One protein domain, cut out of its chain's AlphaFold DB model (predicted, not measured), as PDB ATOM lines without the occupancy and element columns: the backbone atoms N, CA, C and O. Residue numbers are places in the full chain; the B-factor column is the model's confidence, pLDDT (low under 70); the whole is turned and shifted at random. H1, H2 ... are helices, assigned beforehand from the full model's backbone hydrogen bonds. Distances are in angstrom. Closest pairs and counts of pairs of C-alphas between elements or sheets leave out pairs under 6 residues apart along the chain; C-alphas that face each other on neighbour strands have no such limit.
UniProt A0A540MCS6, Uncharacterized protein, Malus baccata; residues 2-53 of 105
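AT A GLANCE: This is residues 2 to 53 of the 105 residues of an uncharacterized protein of Malus baccata (UniProt A0A540MCS6). A staggered hairpin of two helices, H1 and H2, overlapping in part and strung out into a rod; the long link, residues 16 to 28, turns round at one end of the rod and runs back along H1 to the start of H2 near the middle, and a folded-back tail, residues 41 to 53, makes the other end. The 52 printed residues hold two named helices, H1 then H2, and no named strand: all helix. The whole is loose, with a radius of gyration of the C-alphas of 13.6 A and spans of 41 by 19 by 14 A.

HOW THE PARTS SIT: Start with H1, residues 2 to 15, then pass the long link to H2, residues 29 to 40. The two form a helical hairpin, running opposite ways at a shallow tilt of 26 degrees. They touch with residues 4 to 8 of H1 and 31 to 35 of H2 alone; the closest C-alphas, of Lys 4 and Ile 35, are 6.9 A apart. In both helices every O i to N i+4 pair is within hydrogen-bond range.

IN THESE COORDINATES: Find C-alpha 2 at (-16.771, 15.332, -32.883); from there H1 runs 20.2 A to C-alpha 15. H2 runs 15.8 A from C-alpha 29 to C-alpha 40 at (-15.360, 2.253, -32.116). Farther on, residues 46 to 47 pair with 51 to 52, antiparallel.

THE WHOLE: Look at Gly 19 and Gly 44, whose C-alphas are the farthest apart, 41.7 A. The printed part has no cut. Confidence is low, with pLDDT under 70, at residues 41 to 53.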
ATOM      1  N   LYS A   2     -16.874  13.894 -32.556       79.50
ATOM      2  CA  LYS A   2     -16.771  15.332 -32.883       79.50
ATOM      3  C   LYS A   2     -16.017  16.166 -31.828       79.50
ATOM      4  O   LYS A   2     -14.967  16.693 -32.142       79.50
ATOM      5  N   LYS A   3     -16.426  16.091 -30.554       83.31
ATOM      6  CA  LYS A   3     -15.762  16.795 -29.435       83.31
ATOM      7  C   LYS A   3     -14.241  16.561 -29.333       83.31
ATOM      8  O   LYS A   3     -13.512  17.500 -29.065       83.31
ATOM      9  N   LYS A   4     -13.761  15.328 -29.542       82.94
ATOM     10  CA  LYS A   4     -12.322  15.005 -29.460       82.94
ATOM     11  C   LYS A   4     -11.545  15.520 -30.666       82.94
ATOM     12  O   LYS A   4     -10.427  15.984 -30.517       82.94
ATOM     13  N   LYS A   5     -12.160  15.453 -31.849       85.19
ATOM     14  CA  LYS A   5     -11.589  16.015 -33.075       85.19
ATOM     15  C   LYS A   5     -11.468  17.538 -32.966       85.19
ATOM     16  O   LYS A   5     -10.442  18.085 -33.348       85.19
ATOM     17  N   ASP A   6     -12.482  18.188 -32.397       87.12
ATOM     18  CA  ASP A   6     -12.486  19.634 -32.164       87.12
ATOM     19  C   ASP A   6     -11.391  20.041 -31.157       87.12
ATOM     20  O   ASP A   6     -10.672  20.999 -31.409       87.12
ATOM     21  N   GLU A   7     -11.187  19.267 -30.082       88.06
ATOM     22  CA  GLU A   7     -10.129  19.526 -29.088       88.06
ATOM     23  C   GLU A   7      -8.711  19.398 -29.674       88.06
ATOM     24  O   GLU A   7      -7.851  20.236 -29.413       88.06
ATOM     25  N   VAL A   8      -8.451  18.365 -30.485       87.69
ATOM     26  CA  VAL A   8      -7.152  18.213 -31.168       87.69
ATOM     27  C   VAL A   8      -6.941  19.345 -32.171       87.69
ATOM     28  O   VAL A   8      -5.860  19.927 -32.232       87.69
ATOM     29  N   LYS A   9      -7.990  19.717 -32.916       86.88
ATOM     30  CA  LYS A   9      -7.929  20.835 -33.860       86.88
ATOM     31  C   LYS A   9      -7.636  22.163 -33.156       86.88
ATOM     32  O   LYS A   9      -6.861  22.955 -33.678       86.88
ATOM     33  N   GLU A  10      -8.215  22.401 -31.985       87.44
ATOM     34  CA  GLU A  10      -7.971  23.614 -31.198       87.44
ATOM     35  C   GLU A  10      -6.511  23.723 -30.735       87.44
ATOM     36  O   GLU A  10      -5.914  24.792 -30.850       87.44
ATOM     37  N   LYS A  11      -5.897  22.615 -30.301       87.44
ATOM     38  CA  LYS A  11      -4.466  22.587 -29.941       87.44
ATOM     39  C   LYS A  11      -3.572  22.879 -31.146       87.44
ATOM     40  O   LYS A  11      -2.679  23.711 -31.056       87.44
ATOM     41  N   LEU A  12      -3.881  22.284 -32.300       86.38
ATOM     42  CA  LEU A  12      -3.158  22.551 -33.549       86.38
ATOM     43  C   LEU A  12      -3.300  24.006 -34.008       86.38
ATOM     44  O   LEU A  12      -2.361  24.572 -34.554       86.38
ATOM     45  N   ILE A  13      -4.460  24.623 -33.773       86.44
ATOM     46  CA  ILE A  13      -4.693  26.048 -34.033       86.44
ATOM     47  C   ILE A  13      -3.807  26.928 -33.139       86.44
ATOM     48  O   ILE A  13      -3.274  27.923 -33.622       86.44
ATOM     49  N   GLN A  14      -3.637  26.570 -31.865       85.75
ATOM     50  CA  GLN A  14      -2.797  27.316 -30.920       85.75
ATOM     51  C   GLN A  14      -1.295  27.154 -31.196       85.75
ATOM     52  O   GLN A  14      -0.532  28.086 -30.960       85.75
ATOM     53  N   GLU A  15      -0.871  25.991 -31.692       84.38
ATOM     54  CA  GLU A  15       0.530  25.695 -32.025       84.38
ATOM     55  C   GLU A  15       0.935  26.163 -33.433       84.38
ATOM     56  O   GLU A  15       2.124  26.197 -33.761       84.38
ATOM     57  N   ALA A  16      -0.032  26.520 -34.281       83.00
ATOM     58  CA  ALA A  16       0.236  26.944 -35.646       83.00
ATOM     59  C   ALA A  16       1.022  28.261 -35.695       83.00
ATOM     60  O   ALA A  16       0.770  29.201 -34.940       83.00
ATOM     61  N   HIS A  17       1.955  28.350 -36.646       78.50
ATOM     62  CA  HIS A  17       2.729  29.567 -36.864       78.50
ATOM     63  C   HIS A  17       1.808  30.736 -37.231       78.50
ATOM     64  O   HIS A  17       0.840  30.579 -37.986       78.50
ATOM     65  N   GLU A  18       2.152  31.925 -36.744       76.31
ATOM     66  CA  GLU A  18       1.430  33.161 -37.022       76.31
ATOM     67  C   GLU A  18       1.311  33.384 -38.543       76.31
ATOM     68  O   GLU A  18       2.303  33.318 -39.274       76.31
ATOM     69  N   GLY A  19       0.078  33.556 -39.032       74.75
ATOM     70  CA  GLY A  19      -0.248  33.630 -40.464       74.75
ATOM     71  C   GLY A  19      -0.826  32.347 -41.081       74.75
ATOM     72  O   GLY A  19      -1.244  32.371 -42.238       74.75
ATOM     73  N   THR A  20      -0.905  31.242 -40.334       77.00
ATOM     74  CA  THR A  20      -1.588  30.023 -40.800       77.00
ATOM     75  C   THR A  20      -3.103  30.236 -40.831       77.00
ATOM     76  O   THR A  20      -3.705  30.664 -39.849       77.00
ATOM     77  N   ILE A  21      -3.743  29.920 -41.959       84.25
ATOM     78  CA  ILE A  21      -5.199  30.011 -42.104       84.25
ATOM     79  C   ILE A  21      -5.843  28.910 -41.251       84.25
ATOM     80  O   ILE A  21      -5.635  27.727 -41.503       84.25
ATOM     81  N   PHE A  22      -6.660  29.272 -40.261       76.69
ATOM     82  CA  PHE A  22      -7.255  28.296 -39.334       76.69
ATOM     83  C   PHE A  22      -8.097  27.214 -40.025       76.69
ATOM     84  O   PHE A  22      -8.141  26.065 -39.580       76.69
ATOM     85  N   ASP A  23      -8.724  27.555 -41.150       78.62
ATOM     86  CA  ASP A  23      -9.523  26.613 -41.935       78.62
ATOM     87  C   ASP A  23      -8.678  25.568 -42.678       78.62
ATOM     88  O   ASP A  23      -9.202  24.505 -43.014       78.62
ATOM     89  N   SER A  24      -7.375  25.809 -42.891       80.81
ATOM     90  CA  SER A  24      -6.477  24.826 -43.511       80.81
ATOM     91  C   SER A  24      -5.892  23.822 -42.515       80.81
ATOM     92  O   SER A  24      -5.280  22.841 -42.935       80.81
ATOM     93  N   ILE A  25      -6.082  24.030 -41.208       82.06
ATOM     94  CA  ILE A  25      -5.581  23.136 -40.163       82.06
ATOM     95  C   ILE A  25      -6.478  21.898 -40.090       82.06
ATOM     96  O   ILE A  25      -7.663  21.970 -39.740       82.06
ATOM     97  N   GLN A  26      -5.904  20.749 -40.437       83.81
ATOM     98  CA  GLN A  26      -6.560  19.449 -40.371       83.81
ATOM     99  C   GLN A  26      -5.950  18.607 -39.258       83.81
ATOM    100  O   GLN A  26      -4.762  18.706 -38.963       83.81
ATOM    101  N   VAL A  27      -6.788  17.773 -38.647       83.69
ATOM    102  CA  VAL A  27      -6.329  16.784 -37.673       83.69
ATOM    103  C   VAL A  27      -5.520  15.721 -38.424       83.69
ATOM    104  O   VAL A  27      -6.032  15.211 -39.426       83.69
ATOM    105  N   PRO A  28      -4.291  15.397 -37.984       85.12
ATOM    106  CA  PRO A  28      -3.491  14.327 -38.562       85.12
ATOM    107  C   PRO A  28      -4.249  13.000 -38.613       85.12
ATOM    108  O   PRO A  28      -5.082  12.705 -37.750       85.12
ATOM    109  N   LEU A  29      -3.940  12.181 -39.618       79.69
ATOM    110  CA  LEU A  29      -4.589  10.884 -39.810       79.69
ATOM    111  C   LEU A  29      -4.386   9.977 -38.596       79.69
ATOM    112  O   LEU A  29      -5.326   9.315 -38.171       79.69
ATOM    113  N   GLU A  30      -3.193   9.978 -38.009       77.69
ATOM    114  CA  GLU A  30      -2.839   9.188 -36.829       77.69
ATOM    115  C   GLU A  30      -3.742   9.523 -35.632       77.69
ATOM    116  O   GLU A  30      -4.280   8.620 -34.984       77.69
ATOM    117  N   ASP A  31      -3.983  10.814 -35.392       83.12
ATOM    118  CA  ASP A  31      -4.878  11.283 -34.332       83.12
ATOM    119  C   ASP A  31      -6.340  10.946 -34.645       83.12
ATOM    120  O   ASP A  31      -7.099  10.536 -33.764       83.12
ATOM    121  N   GLU A  32      -6.753  11.061 -35.910       82.25
ATOM    122  CA  GLU A  32      -8.094  10.677 -36.349       82.25
ATOM    123  C   GLU A  32      -8.341   9.169 -36.177       82.25
ATOM    124  O   GLU A  32      -9.389   8.775 -35.650       82.25
ATOM    125  N   PHE A  33      -7.366   8.325 -36.526       77.94
ATOM    126  CA  PHE A  33      -7.409   6.884 -36.276       77.94
ATOM    127  C   PHE A  33      -7.441   6.571 -34.783       77.94
ATOM    128  O   PHE A  33      -8.240   5.729 -34.374       77.94
ATOM    129  N   GLY A  34      -6.656   7.269 -33.959       77.50
ATOM    130  CA  GLY A  34      -6.694   7.130 -32.503       77.50
ATOM    131  C   GLY A  34      -8.075   7.451 -31.927       77.50
ATOM    132  O   GLY A  34      -8.652   6.651 -31.187       77.50
ATOM    133  N   ILE A  35      -8.670   8.574 -32.342       81.44
ATOM    134  CA  ILE A  35     -10.018   8.982 -31.924       81.44
ATOM    135  C   ILE A  35     -11.068   7.960 -32.380       81.44
ATOM    136  O   ILE A  35     -11.993   7.655 -31.622       81.44
ATOM    137  N   MET A  36     -10.955   7.435 -33.604       76.94
ATOM    138  CA  MET A  36     -11.859   6.407 -34.127       76.94
ATOM    139  C   MET A  36     -11.717   5.087 -33.375       76.94
ATOM    140  O   MET A  36     -12.727   4.549 -32.927       76.94
ATOM    141  N   ALA A  37     -10.494   4.597 -33.181       72.62
ATOM    142  CA  ALA A  37     -10.211   3.365 -32.457       72.62
ATOM    143  C   ALA A  37     -10.734   3.433 -31.018       72.62
ATOM    144  O   ALA A  37     -11.386   2.505 -30.558       72.62
ATOM    145  N   GLU A  38     -10.577   4.561 -30.329       75.31
ATOM    146  CA  GLU A  38     -11.081   4.725 -28.963       75.31
ATOM    147  C   GLU A  38     -12.620   4.835 -28.891       75.31
ATOM    148  O   GLU A  38     -13.236   4.559 -27.861       75.31
ATOM    149  N   ASN A  39     -13.285   5.283 -29.956       72.75
ATOM    150  CA  ASN A  39     -14.748   5.405 -29.986       72.75
ATOM    151  C   ASN A  39     -15.439   4.129 -30.492       72.75
ATOM    152  O   ASN A  39     -16.518   3.779 -30.012       72.75
ATOM    153  N   LEU A  40     -14.850   3.471 -31.488       72.38
ATOM    154  CA  LEU A  40     -15.360   2.253 -32.116       72.38
ATOM    155  C   LEU A  40     -14.915   1.017 -31.352       72.38
ATOM    156  O   LEU A  40     -15.730   0.122 -31.146       72.38
ATOM    157  N   GLY A  41     -13.676   1.019 -30.868       65.19
ATOM    158  CA  GLY A  41     -13.142   0.006 -29.970       65.19
ATOM    159  C   GLY A  41     -13.844   0.009 -28.620       65.19
ATOM    160  O   GLY A  41     -14.045  -1.038 -28.049       65.19
ATOM    161  N   ARG A  42     -14.401   1.119 -28.132       62.50
ATOM    162  CA  ARG A  42     -15.306   1.047 -26.966       62.50
ATOM    163  C   ARG A  42     -16.627   0.328 -27.230       62.50
ATOM    164  O   ARG A  42     -17.257  -0.199 -26.328       62.50
ATOM    165  N   LYS A  43     -17.074   0.308 -28.484       65.19
ATOM    166  CA  LYS A  43     -18.421  -0.147 -28.841       65.19
ATOM    167  C   LYS A  43     -18.436  -1.436 -29.665       65.19
ATOM    168  O   LYS A  43     -19.518  -1.855 -30.065       65.19
ATOM    169  N   GLY A  44     -17.272  -2.029 -29.945       62.69
ATOM    170  CA  GLY A  44     -17.137  -3.225 -30.780       62.69
ATOM    171  C   GLY A  44     -17.724  -3.047 -32.183       62.69
ATOM    172  O   GLY A  44     -18.462  -3.906 -32.660       62.69
ATOM    173  N   LYS A  45     -17.507  -1.888 -32.816       68.19
ATOM    174  CA  LYS A  45     -18.145  -1.535 -34.096       68.19
ATOM    175  C   LYS A  45     -17.226  -1.781 -35.291       68.19
ATOM    176  O   LYS A  45     -16.022  -1.570 -35.200       68.19
ATOM    177  N   SER A  46     -17.802  -2.168 -36.430       64.69
ATOM    178  CA  SER A  46     -17.105  -2.201 -37.721       64.69
ATOM    179  C   SER A  46     -17.247  -0.881 -38.472       64.69
ATOM    180  O   SER A  46     -18.261  -0.186 -38.366       64.69
ATOM    181  N   VAL A  47     -16.223  -0.548 -39.257       63.69
ATOM    182  CA  VAL A  47     -16.272   0.522 -40.257       63.69
ATOM    183  C   VAL A  47     -16.063  -0.099 -41.624       63.69
ATOM    184  O   VAL A  47     -15.122  -0.867 -41.842       63.69
ATOM    185  N   ASN A  48     -16.957   0.233 -42.552       61.41
ATOM    186  CA  ASN A  48     -16.884  -0.267 -43.916       61.41
ATOM    187  C   ASN A  48     -15.552   0.155 -44.563       61.41
ATOM    188  O   ASN A  48     -15.210   1.334 -44.543       61.41
ATOM    189  N   GLY A  49     -14.799  -0.808 -45.099       65.44
ATOM    190  CA  GLY A  49     -13.480  -0.581 -45.706       65.44
ATOM    191  C   GLY A  49     -12.283  -0.526 -44.743       65.44
ATOM    192  O   GLY A  49     -11.155  -0.544 -45.217       65.44
ATOM    193  N   VAL A  50     -12.497  -0.501 -43.421       65.88
ATOM    194  CA  VAL A  50     -11.413  -0.449 -42.409       65.88
ATOM    195  C   VAL A  50     -11.396  -1.699 -41.518       65.88
ATOM    196  O   VAL A  50     -10.360  -2.056 -40.966       65.88
ATOM    197  N   GLY A  51     -12.520  -2.416 -41.422       67.44
ATOM    198  CA  GLY A  51     -12.626  -3.669 -40.672       67.44
ATOM    199  C   GLY A  51     -13.307  -3.509 -39.311       67.44
ATOM    200  O   GLY A  51     -14.034  -2.542 -39.062       67.44
ATOM    201  N   LEU A  52     -13.145  -4.516 -38.451       65.62
ATOM    202  CA  LEU A  52     -13.790  -4.606 -37.139       65.62
ATOM    203  C   LEU A  52     -12.858  -4.071 -36.043       65.62
ATOM    204  O   LEU A  52     -11.720  -4.521 -35.938       65.62
ATOM    205  N   PHE A  53     -13.349  -3.165 -35.194       67.69
ATOM    206  CA  PHE A  53     -12.617  -2.724 -34.006       67.69
ATOM    207  C   PHE A  53     -12.988  -3.611 -32.812       67.69
ATOM    208  O   PHE A  53     -14.170  -3.744 -32.484       67.69
TER     209      PHE A  53